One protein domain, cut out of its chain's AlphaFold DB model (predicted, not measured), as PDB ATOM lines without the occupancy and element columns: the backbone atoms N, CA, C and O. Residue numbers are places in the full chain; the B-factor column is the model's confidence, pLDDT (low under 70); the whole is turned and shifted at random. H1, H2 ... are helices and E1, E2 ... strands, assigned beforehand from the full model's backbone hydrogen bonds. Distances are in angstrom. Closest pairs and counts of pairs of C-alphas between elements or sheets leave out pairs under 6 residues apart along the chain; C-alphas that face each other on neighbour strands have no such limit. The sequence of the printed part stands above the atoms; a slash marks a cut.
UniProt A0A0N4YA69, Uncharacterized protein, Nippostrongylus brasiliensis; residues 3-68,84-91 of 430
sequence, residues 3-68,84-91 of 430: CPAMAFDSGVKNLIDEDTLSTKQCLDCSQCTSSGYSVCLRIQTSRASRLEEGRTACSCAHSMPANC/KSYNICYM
ATOM      1  N   CYS A   3     -59.218  34.786-100.817       65.94
ATOM      2  CA  CYS A   3     -60.657  34.824-101.120       65.94
ATOM      3  C   CYS A   3     -61.412  33.495-100.950       65.94
ATOM      4  O   CYS A   3     -62.314  33.487-100.125       65.94
ATOM      5  N   PRO A   4     -61.066  32.366-101.611       66.44
ATOM      6  CA  PRO A   4     -61.857  31.138-101.461       66.44
ATOM      7  C   PRO A   4     -61.866  30.596-100.027       66.44
ATOM      8  O   PRO A   4     -62.854  30.019 -99.594       66.44
ATOM      9  N   ALA A   5     -60.787  30.825 -99.269       69.12
ATOM     10  CA  ALA A   5     -60.717  30.445 -97.864       69.12
ATOM     11  C   ALA A   5     -61.549  31.376 -96.972       69.12
ATOM     12  O   ALA A   5     -62.297  30.881 -96.140       69.12
ATOM     13  N   MET A   6     -61.463  32.696 -97.166       70.31
ATOM     14  CA  MET A   6     -62.252  33.669 -96.404       70.31
ATOM     15  C   MET A   6     -63.744  33.551 -96.721       70.31
ATOM     16  O   MET A   6     -64.523  33.467 -95.788       70.31
ATOM     17  N   ALA A   7     -64.123  33.457 -98.000       71.75
ATOM     18  CA  ALA A   7     -65.507  33.275 -98.434       71.75
ATOM     19  C   ALA A   7     -66.085  31.938 -97.950       71.75
ATOM     20  O   ALA A   7     -67.205  31.902 -97.453       71.75
ATOM     21  N   PHE A   8     -65.312  30.842 -97.996       77.00
ATOM     22  CA  PHE A   8     -65.746  29.590 -97.374       77.00
ATOM     23  C   PHE A   8     -65.878  29.744 -95.855       77.00
ATOM     24  O   PHE A   8     -66.807  29.189 -95.272       77.00
ATOM     25  N   ASP A   9     -64.969  30.472 -95.198       74.88
ATOM     26  CA  ASP A   9     -65.006  30.623 -93.748       74.88
ATOM     27  C   ASP A   9     -66.123  31.552 -93.243       74.88
ATOM     28  O   ASP A   9     -66.700  31.226 -92.203       74.88
ATOM     29  N   SER A  10     -66.489  32.597 -93.998       75.94
ATOM     30  CA  SER A  10     -67.592  33.530 -93.712       75.94
ATOM     31  C   SER A  10     -68.961  33.102 -94.252       75.94
ATOM     32  O   SER A  10     -69.968  33.602 -93.763       75.94
ATOM     33  N   GLY A  11     -69.009  32.231 -95.264       74.88
ATOM     34  CA  GLY A  11     -70.252  31.745 -95.867       74.88
ATOM     35  C   GLY A  11     -71.094  30.873 -94.929       74.88
ATOM     36  O   GLY A  11     -70.627  30.376 -93.896       74.88
ATOM     37  N   VAL A  12     -72.359  30.691 -95.302       83.75
ATOM     38  CA  VAL A  12     -73.380  30.010 -94.502       83.75
ATOM     39  C   VAL A  12     -73.168  28.499 -94.554       83.75
ATOM     40  O   VAL A  12     -73.219  27.870 -95.607       83.75
ATOM     41  N   LYS A  13     -72.913  27.900 -93.389       84.88
ATOM     42  CA  LYS A  13     -72.609  26.463 -93.240       84.88
ATOM     43  C   LYS A  13     -73.733  25.661 -92.593       84.88
ATOM     44  O   LYS A  13     -73.785  24.447 -92.770       84.88
ATOM     45  N   ASN A  14     -74.601  26.336 -91.847       83.94
ATOM     46  CA  ASN A  14     -75.834  25.780 -91.310       83.94
ATOM     47  C   ASN A  14     -76.971  26.456 -92.071       83.94
ATOM     48  O   ASN A  14     -77.159  27.662 -91.928       83.94
ATOM     49  N   LEU A  15     -77.666  25.690 -92.896       82.81
ATOM     50  CA  LEU A  15     -78.830  26.128 -93.648       82.81
ATOM     51  C   LEU A  15     -80.063  26.019 -92.754       82.81
ATOM     52  O   LEU A  15     -80.148  25.099 -91.933       82.81
ATOM     53  N   ILE A  16     -80.991  26.961 -92.898       81.44
ATOM     54  CA  ILE A  16     -82.308  26.886 -92.267       81.44
ATOM     55  C   ILE A  16     -83.241  26.221 -93.276       81.44
ATOM     56  O   ILE A  16     -83.339  26.642 -94.423       81.44
ATOM     57  N   ASP A  17     -83.877  25.147 -92.839       74.94
ATOM     58  CA  ASP A  17     -84.922  24.441 -93.566       74.94
ATOM     59  C   ASP A  17     -86.263  25.092 -93.205       74.94
ATOM     60  O   ASP A  17     -86.677  25.002 -92.048       74.94
ATOM     61  N   GLU A  18     -86.891  25.813 -94.138       71.88
ATOM     62  CA  GLU A  18     -88.044  26.676 -93.830       71.88
ATOM     63  C   GLU A  18     -89.272  25.884 -93.357       71.88
ATOM     64  O   GLU A  18     -89.886  26.256 -92.357       71.88
ATOM     65  N   ASP A  19     -89.559  24.738 -93.989       72.81
ATOM     66  CA  ASP A  19     -90.670  23.838 -93.634       72.81
ATOM     67  C   ASP A  19     -90.602  23.332 -92.183       72.81
ATOM     68  O   ASP A  19     -91.628  23.095 -91.541       72.81
ATOM     69  N   THR A  20     -89.390  23.111 -91.659       76.94
ATOM     70  CA  THR A  20     -89.179  22.519 -90.324       76.94
ATOM     71  C   THR A  20     -88.543  23.467 -89.306       76.94
ATOM     72  O   THR A  20     -88.347  23.072 -88.153       76.94
ATOM     73  N   LEU A  21     -88.185  24.687 -89.721       75.44
ATOM     74  CA  LEU A  21     -87.354  25.658 -88.994       75.44
ATOM     75  C   LEU A  21     -86.060  25.054 -88.407       75.44
ATOM     76  O   LEU A  21     -85.506  25.553 -87.423       75.44
ATOM     77  N   SER A  22     -85.569  23.953 -88.987       79.38
ATOM     78  CA  SER A  22     -84.436  23.202 -88.445       79.38
ATOM     79  C   SER A  22     -83.120  23.611 -89.102       79.38
ATOM     80  O   SER A  22     -83.032  23.808 -90.313       79.38
ATOM     81  N   THR A  23     -82.064  23.738 -88.297       80.12
ATOM     82  CA  THR A  23     -80.728  24.084 -88.796       80.12
ATOM     83  C   THR A  23     -79.957  22.823 -89.182       80.12
ATOM     84  O   THR A  23     -79.589  22.010 -88.331       80.12
ATOM     85  N   LYS A  24     -79.695  22.656 -90.481       80.81
ATOM     86  CA  LYS A  24     -78.994  21.499 -91.061       80.81
ATOM     87  C   LYS A  24     -77.636  21.932 -91.614       80.81
ATOM     88  O   LYS A  24     -77.513  22.979 -92.239       80.81
ATOM     89  N   GLN A  25     -76.589  21.138 -91.395       82.50
ATOM     90  CA  GLN A  25     -75.267  21.439 -91.956       82.50
ATOM     91  C   GLN A  25     -75.225  21.199 -93.469       82.50
ATOM     92  O   GLN A  25     -75.731  20.187 -93.948       82.50
ATOM     93  N   CYS A  26     -74.550  22.090 -94.198       82.06
ATOM     94  CA  CYS A  26     -74.302  21.936 -95.627       82.06
ATOM     95  C   CYS A  26     -73.372  20.738 -95.894       82.06
ATOM     96  O   CYS A  26     -72.181  20.743 -95.549       82.06
ATOM     97  N   LEU A  27     -73.923  19.719 -96.554       81.94
ATOM     98  CA  LEU A  27     -73.218  18.543 -97.067       81.94
ATOM     99  C   LEU A  27     -73.115  18.574 -98.601       81.94
ATOM    100  O   LEU A  27     -72.078  18.183 -99.155       81.94
ATOM    101  N   ASP A  28     -74.155  19.062 -99.286       81.25
ATOM    102  CA  ASP A  28     -74.217  19.144-100.746       81.25
ATOM    103  C   ASP A  28     -74.654  20.506-101.296       81.25
ATOM    104  O   ASP A  28     -75.385  21.245-100.649       81.25
ATOM    105  N   CYS A  29     -74.189  20.839-102.506       82.00
ATOM    106  CA  CYS A  29     -74.507  22.117-103.143       82.00
ATOM    107  C   CYS A  29     -75.983  22.244-103.526       82.00
ATOM    108  O   CYS A  29     -76.486  23.358-103.494       82.00
ATOM    109  N   SER A  30     -76.682  21.131-103.791       80.88
ATOM    110  CA  SER A  30     -78.144  21.133-103.953       80.88
ATOM    111  C   SER A  30     -78.868  21.775-102.764       80.88
ATOM    112  O   SER A  30     -79.890  22.425-102.949       80.88
ATOM    113  N   GLN A  31     -78.303  21.653-101.556       83.19
ATOM    114  CA  GLN A  31     -78.854  22.250-100.342       83.19
ATOM    115  C   GLN A  31     -78.659  23.773-100.312       83.19
ATOM    116  O   GLN A  31     -79.514  24.478 -99.793       83.19
ATOM    117  N   CYS A  32     -77.568  24.293-100.894       83.75
ATOM    118  CA  CYS A  32     -77.413  25.736-101.097       83.75
ATOM    119  C   CYS A  32     -78.531  26.261-102.015       83.75
ATOM    120  O   CYS A  32     -79.206  27.223-101.655       83.75
ATOM    121  N   THR A  33     -78.773  25.593-103.150       78.25
ATOM    122  CA  THR A  33     -79.807  25.982-104.125       78.25
ATOM    123  C   THR A  33     -81.210  25.938-103.520       78.25
ATOM    124  O   THR A  33     -81.941  26.917-103.611       78.25
ATOM    125  N   SER A  34     -81.566  24.856-102.814       78.25
ATOM    126  CA  SER A  34     -82.874  24.724-102.147       78.25
ATOM    127  C   SER A  34     -83.098  25.702-100.985       78.25
ATOM    128  O   SER A  34     -84.181  25.722-100.415       78.25
ATOM    129  N   SER A  35     -82.077  26.471-100.605       78.88
ATOM    130  CA  SER A  35     -82.137  27.529 -99.592       78.88
ATOM    131  C   SER A  35     -81.774  28.909-100.169       78.88
ATOM    132  O   SER A  35     -81.333  29.780 -99.426       78.88
ATOM    133  N   GLY A  36     -81.917  29.109-101.486       74.12
ATOM    134  CA  GLY A  36     -81.782  30.421-102.136       74.12
ATOM    135  C   GLY A  36     -80.351  30.954-102.298       74.12
ATOM    136  O   GLY A  36     -80.159  32.153-102.484       74.12
ATOM    137  N   TYR A  37     -79.320  30.105-102.210       83.06
ATOM    138  CA  TYR A  37     -77.922  30.523-102.373       83.06
ATOM    139  C   TYR A  37     -77.368  30.200-103.768       83.06
ATOM    140  O   TYR A  37     -77.075  29.042-104.082       83.06
ATOM    141  N   SER A  38     -77.108  31.246-104.555       78.38
ATOM    142  CA  SER A  38     -76.524  31.188-105.905       78.38
ATOM    143  C   SER A  38     -75.106  30.592-105.973       78.38
ATOM    144  O   SER A  38     -74.700  30.069-107.016       78.38
ATOM    145  N   VAL A  39     -74.327  30.625-104.881       80.81
ATOM    146  CA  VAL A  39     -72.944  30.118-104.825       80.81
ATOM    147  C   VAL A  39     -72.758  29.054-103.743       80.81
ATOM    148  O   VAL A  39     -72.903  29.312-102.547       80.81
ATOM    149  N   CYS A  40     -72.280  27.877-104.150       84.50
ATOM    150  CA  CYS A  40     -71.769  26.837-103.257       84.50
ATOM    151  C   CYS A  40     -70.233  26.750-103.310       84.50
ATOM    152  O   CYS A  40     -69.635  26.522-104.363       84.50
ATOM    153  N   LEU A  41     -69.577  26.855-102.152       84.94
ATOM    154  CA  LEU A  41     -68.137  26.653-101.970       84.94
ATOM    155  C   LEU A  41     -67.877  25.311-101.281       84.94
ATOM    156  O   LEU A  41     -68.336  25.089-100.163       84.94
ATOM    157  N   ARG A  42     -67.079  24.430-101.892       82.12
ATOM    158  CA  ARG A  42     -66.682  23.127-101.326       82.12
ATOM    159  C   ARG A  42     -65.178  23.012-101.135       82.12
ATOM    160  O   ARG A  42     -64.420  23.306-102.055       82.12
ATOM    161  N   ILE A  43     -64.730  22.499 -99.986       77.12
ATOM    162  CA  ILE A  43     -63.319  22.112 -99.810       77.12
ATOM    163  C   ILE A  43     -63.063  20.827-100.603       77.12
ATOM    164  O   ILE A  43     -63.672  19.792-100.336       77.12
ATOM    165  N   GLN A  44     -62.112  20.865-101.537       68.62
ATOM    166  CA  GLN A  44     -61.660  19.664-102.233       68.62
ATOM    167  C   GLN A  44     -60.722  18.872-101.307       68.62
ATOM    168  O   GLN A  44     -59.550  19.211-101.129       68.62
ATOM    169  N   THR A  45     -61.231  17.807-100.687       63.16
ATOM    170  CA  THR A  45     -60.442  16.966 -99.782       63.16
ATOM    171  C   THR A  45     -59.463  16.081-100.556       63.16
ATOM    172  O   THR A  45     -59.829  15.170-101.296       63.16
ATOM    173  N   SER A  46     -58.168  16.315-100.347       57.00
ATOM    174  CA  SER A  46     -57.135  15.353-100.734       57.00
ATOM    175  C   SER A  46     -57.241  14.088 -99.872       57.00
ATOM    176  O   SER A  46     -57.644  14.156 -98.710       57.00
ATOM    177  N   ARG A  47     -56.771  12.934-100.369       53.34
ATOM    178  CA  ARG A  47     -56.710  11.683 -99.575       53.34
ATOM    179  C   ARG A  47     -55.851  11.785 -98.298       53.34
ATOM    180  O   ARG A  47     -55.942  10.906 -97.449       53.34
ATOM    181  N   ALA A  48     -55.028  12.828 -98.159       46.19
ATOM    182  CA  ALA A  48     -54.218  13.100 -96.969       46.19
ATOM    183  C   ALA A  48     -54.905  14.040 -95.957       46.19
ATOM    184  O   ALA A  48     -54.499  14.100 -94.799       46.19
ATOM    185  N   SER A  49     -55.947  14.764 -96.372       54.09
ATOM    186  CA  SER A  49     -56.711  15.685 -95.530       54.09
ATOM    187  C   SER A  49     -58.054  15.062 -95.158       54.09
ATOM    188  O   SER A  49     -59.044  15.245 -95.869       54.09
ATOM    189  N   ARG A  50     -58.100  14.359 -94.018       52.66
ATOM    190  CA  ARG A  50     -59.373  14.167 -93.310       52.66
ATOM    191  C   ARG A  50     -59.942  15.550 -92.979       52.66
ATOM    192  O   ARG A  50     -59.192  16.426 -92.546       52.66
ATOM    193  N   LEU A  51     -61.245  15.736 -93.178       54.81
ATOM    194  CA  LEU A  51     -61.961  16.821 -92.515       54.81
ATOM    195  C   LEU A  51     -61.811  16.614 -91.003       54.81
ATOM    196  O   LEU A  51     -61.956  15.493 -90.518       54.81
ATOM    197  N   GLU A  52     -61.485  17.680 -90.277       53.25
ATOM    198  CA  GLU A  52     -61.651  17.690 -88.823       53.25
ATOM    199  C   GLU A  52     -63.152  17.571 -88.534       53.25
ATOM    200  O   GLU A  52     -63.952  18.294 -89.138       53.25
ATOM    201  N   GLU A  53     -63.531  16.648 -87.653       42.22
ATOM    202  CA  GLU A  53     -64.928  16.409 -87.286       42.22
ATOM    203  C   GLU A  53     -65.551  17.718 -86.768       42.22
ATOM    204  O   GLU A  53     -65.043  18.332 -85.832       42.22
ATOM    205  N   GLY A  54     -66.614  18.183 -87.434       50.56
ATOM    206  CA  GLY A  54     -67.249  19.482 -87.173       50.56
ATOM    207  C   GLY A  54     -66.976  20.588 -88.205       50.56
ATOM    208  O   GLY A  54     -67.584  21.653 -88.104       50.56
ATOM    209  N   ARG A  55     -66.128  20.376 -89.226       57.25
ATOM    210  CA  ARG A  55     -66.106  21.244 -90.423       57.25
ATOM    211  C   ARG A  55     -67.068  20.710 -91.488       57.25
ATOM    212  O   ARG A  55     -66.939  19.559 -91.901       57.25
ATOM    213  N   THR A  56     -67.980  21.554 -91.965       61.28
ATOM    214  CA  THR A  56     -68.894  21.228 -93.070       61.28
ATOM    215  C   THR A  56     -68.145  21.004 -94.385       61.28
ATOM    216  O   THR A  56     -67.035  21.508 -94.582       61.28
ATOM    217  N   ALA A  57     -68.747  20.237 -95.299       73.75
ATOM    218  CA  ALA A  57     -68.165  19.979 -96.616       73.75
ATOM    219  C   ALA A  57     -68.372  21.161 -97.580       73.75
ATOM    220  O   ALA A  57     -67.501  21.431 -98.414       73.75
ATOM    221  N   CYS A  58     -69.498  21.870 -97.437       82.19
ATOM    222  CA  CYS A  58     -69.814  23.091 -98.172       82.19
ATOM    223  C   CYS A  58     -70.093  24.304 -97.269       82.19
ATOM    224  O   CYS A  58     -70.206  24.198 -96.044       82.19
ATOM    225  N   SER A  59     -70.125  25.465 -97.918       87.00
ATOM    226  CA  SER A  59     -70.434  26.789 -97.390       87.00
ATOM    227  C   SER A  59     -71.132  27.568 -98.511       87.00
ATOM    228  O   SER A  59     -70.632  27.567 -99.637       87.00
ATOM    229  N   CYS A  60     -72.289  28.165 -98.241       86.06
ATOM    230  CA  CYS A  60     -73.146  28.813 -99.235       86.06
ATOM    231  C   CYS A  60     -73.050  30.349 -99.146       86.06
ATOM    232  O   CYS A  60     -72.781  30.899 -98.075       86.06
ATOM    233  N   ALA A  61     -73.256  31.049-100.260       84.00
ATOM    234  CA  ALA A  61     -73.286  32.513-100.337       84.00
ATOM    235  C   ALA A  61     -74.113  32.982-101.549       84.00
ATOM    236  O   ALA A  61     -74.298  32.215-102.489       84.00
ATOM    237  N   HIS A  62     -74.557  34.242-101.551       76.38
ATOM    238  CA  HIS A  62     -75.225  34.859-102.713       76.38
ATOM    239  C   HIS A  62     -74.237  35.515-103.701       76.38
ATOM    240  O   HIS A  62     -74.605  35.879-104.812       76.38
ATOM    241  N   SER A  63     -72.966  35.690-103.319       73.69
ATOM    242  CA  SER A  63     -71.936  36.274-104.189       73.69
ATOM    243  C   SER A  63     -70.516  35.887-103.761       73.69
ATOM    244  O   SER A  63     -70.281  35.370-102.665       73.69
ATOM    245  N   MET A  64     -69.540  36.130-104.644       69.88
ATOM    246  CA  MET A  64     -68.110  35.939-104.376       69.88
ATOM    247  C   MET A  64     -67.384  37.295-104.327       69.88
ATOM    248  O   MET A  64     -67.501  38.069-105.276       69.88
ATOM    249  N   PRO A  65     -66.588  37.601-103.279       64.56
ATOM    250  CA  PRO A  65     -65.925  38.901-103.160       64.56
ATOM    251  C   PRO A  65     -64.958  39.190-104.319       64.56
ATOM    252  O   PRO A  65     -63.909  38.558-104.427       64.56
ATOM    253  N   ALA A  66     -65.265  40.192-105.149       56.72
ATOM    254  CA  ALA A  66     -64.465  40.534-106.329       56.72
ATOM    255  C   ALA A  66     -63.028  41.003-105.996       56.72
ATOM    256  O   ALA A  66     -62.071  40.706-106.717       56.72
ATOM    257  N   ASN A  67     -62.840  41.722-104.883       54.53
ATOM    258  CA  ASN A  67     -61.577  42.396-104.550       54.53
ATOM    259  C   ASN A  67     -60.582  41.516-103.769       54.53
ATOM    260  O   ASN A  67     -60.242  41.748-102.606       54.53
ATOM    261  N   CYS A  68     -60.057  40.499-104.448       56.94
ATOM    262  CA  CYS A  68     -59.125  39.520-103.890       56.94
ATOM    263  C   CYS A  68     -57.667  40.004-103.814       56.94
ATOM    264  O   CYS A  68     -56.798  39.525-104.550       56.94
ATOM    265  N   LYS A  84     -55.298  24.697 -99.464       63.03
ATOM    266  CA  LYS A  84     -56.619  24.113 -99.690       63.03
ATOM    267  C   LYS A  84     -57.105  24.520-101.080       63.03
ATOM    268  O   LYS A  84     -57.160  25.713-101.379       63.03
ATOM    269  N   SER A  85     -57.454  23.548-101.915       66.56
ATOM    270  CA  SER A  85     -58.247  23.782-103.121       66.56
ATOM    271  C   SER A  85     -59.734  23.823-102.766       66.56
ATOM    272  O   SER A  85     -60.201  23.126-101.861       66.56
ATOM    273  N   TYR A  86     -60.468  24.667-103.484       70.19
ATOM    274  CA  TYR A  86     -61.901  24.859-103.318       70.19
ATOM    275  C   TYR A  86     -62.567  24.695-104.679       70.19
ATOM    276  O   TYR A  86     -62.124  25.310-105.649       70.19
ATOM    277  N   ASN A  87     -63.626  23.894-104.737       72.44
ATOM    278  CA  ASN A  87     -64.536  23.887-105.872       72.44
ATOM    279  C   ASN A  87     -65.572  24.990-105.628       72.44
ATOM    280  O   ASN A  87     -66.160  25.046-104.546       72.44
ATOM    281  N   ILE A  88     -65.773  25.859-106.615       72.25
ATOM    282  CA  ILE A  88     -66.807  26.897-106.605       72.25
ATOM    283  C   ILE A  88     -67.871  26.447-107.601       72.25
ATOM    284  O   ILE A  88     -67.556  26.225-108.770       72.25
ATOM    285  N   CYS A  89     -69.103  26.295-107.138       69.69
ATOM    286  CA  CYS A  89     -70.239  25.914-107.959       69.69
ATOM    287  C   CYS A  89     -71.247  27.068-107.939       69.69
ATOM    288  O   CYS A  89     -71.966  27.235-106.957       69.69
ATOM    289  N   TYR A  90     -71.270  27.857-109.012       67.94
ATOM    290  CA  TYR A  90     -72.355  28.800-109.297       67.94
ATOM    291  C   TYR A  90     -73.571  28.003-109.789       67.94
ATOM    292  O   TYR A  90     -73.408  27.162-110.684       67.94
ATOM    293  N   MET A  91     -74.726  28.228-109.161       68.50
ATOM    294  CA  MET A  91     -76.016  27.576-109.438       68.50
ATOM    295  C   MET A  91     -76.865  28.408-110.403       68.50
ATOM    296  O   MET A  91     -77.439  27.858-111.333       68.50
TER     297      MET A  91
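This is residues 3 to 68 and 84 to 91 of the 430 residues of an uncharacterized protein of Nippostrongylus brasiliensis (UniProt A0A0N4YA69). A small three-stranded antiparallel sheet, E4, E3 and E5 in that order, has helix H1 over one face and the short helix H2 over the other. A separate two-stranded hairpin, E1 and E2, extends away at one end, and the long loop of residues 44 to 57 swings out from the sheet between E3 and E4. The printed part has 74 residues with two named helices and five named strands, in the order H1, E1, E2, H2, E3, E4, E5. The class is mixed, helices and strands, but under half of the residues are in named elements. The whole is compact, with a radius of gyration of the C-alphas of 12.3 A and spans of 37 by 31 by 18 A.

In the sheet, E3, residues 39 to 43, is the inner strand between the edge strands E4, residues 58 to 61, and E5, residues 86 to 90. E3 and E4 form a hairpin, antiparallel at 153 degrees, with N 41 and O 59 at 2.8 A and N 59 and O 41 at 2.9 A, within hydrogen-bond range. E3 and E5 are antiparallel at 162 degrees, with N 89 and O 40 at 2.8 A. H1, residues 3 to 10, is on the sheet at a height of 8.6 A and runs across the strands, at 83 degrees to E3 on the local plane. It lies over E4 and E3, only just, with 3 of its C-alphas falling on each; its closest C-alpha pair with E4 is Phe 8 and Ser 59, 5.5 A. H2, residues 29 to 33, is on the opposite face at a height of 7.9 A, over E3, only just, with 3 of its C-alphas falling there; the closest C-alphas of H2 and E3 are those of Cys 29 and Cys 40, 5.5 A. E1, residues 14 to 17, and E2, residues 22 to 25, form an antiparallel hairpin at 141 degrees, with N 15 and O 24 at 2.8 A. E1 and E4 are near each other, while E2 and E3 are apart. In H1 and H2 every O i to N i+4 pair is within hydrogen-bond range.

H1 begins at C-alpha 3, (-60.657, 34.824, -101.120), and spans 10.2 A; H2 spans 6.6 A. E1 measures 9.5 A, E2 10.0 A, E3 13.5 A, E4 10.3 A and E5 12.7 A. E3 begins at C-alpha 39, (-72.944, 30.118, -104.825), and E5 ends at C-alpha 90, (-72.355, 28.800, -109.297).

The two C-alphas farthest apart, those of Asp 19 and Ala 48, are 38.1 A apart. Residues 69 to 83 are not printed, and C-alphas 68 and 84 are 16.2 A apart across the cut. The link from E3 to E4 is long, with 14 residues. Mean pLDDT of the printed part is 72.2; it is under 70 at 26 residues, among them 44 to 56 and 64 to 68.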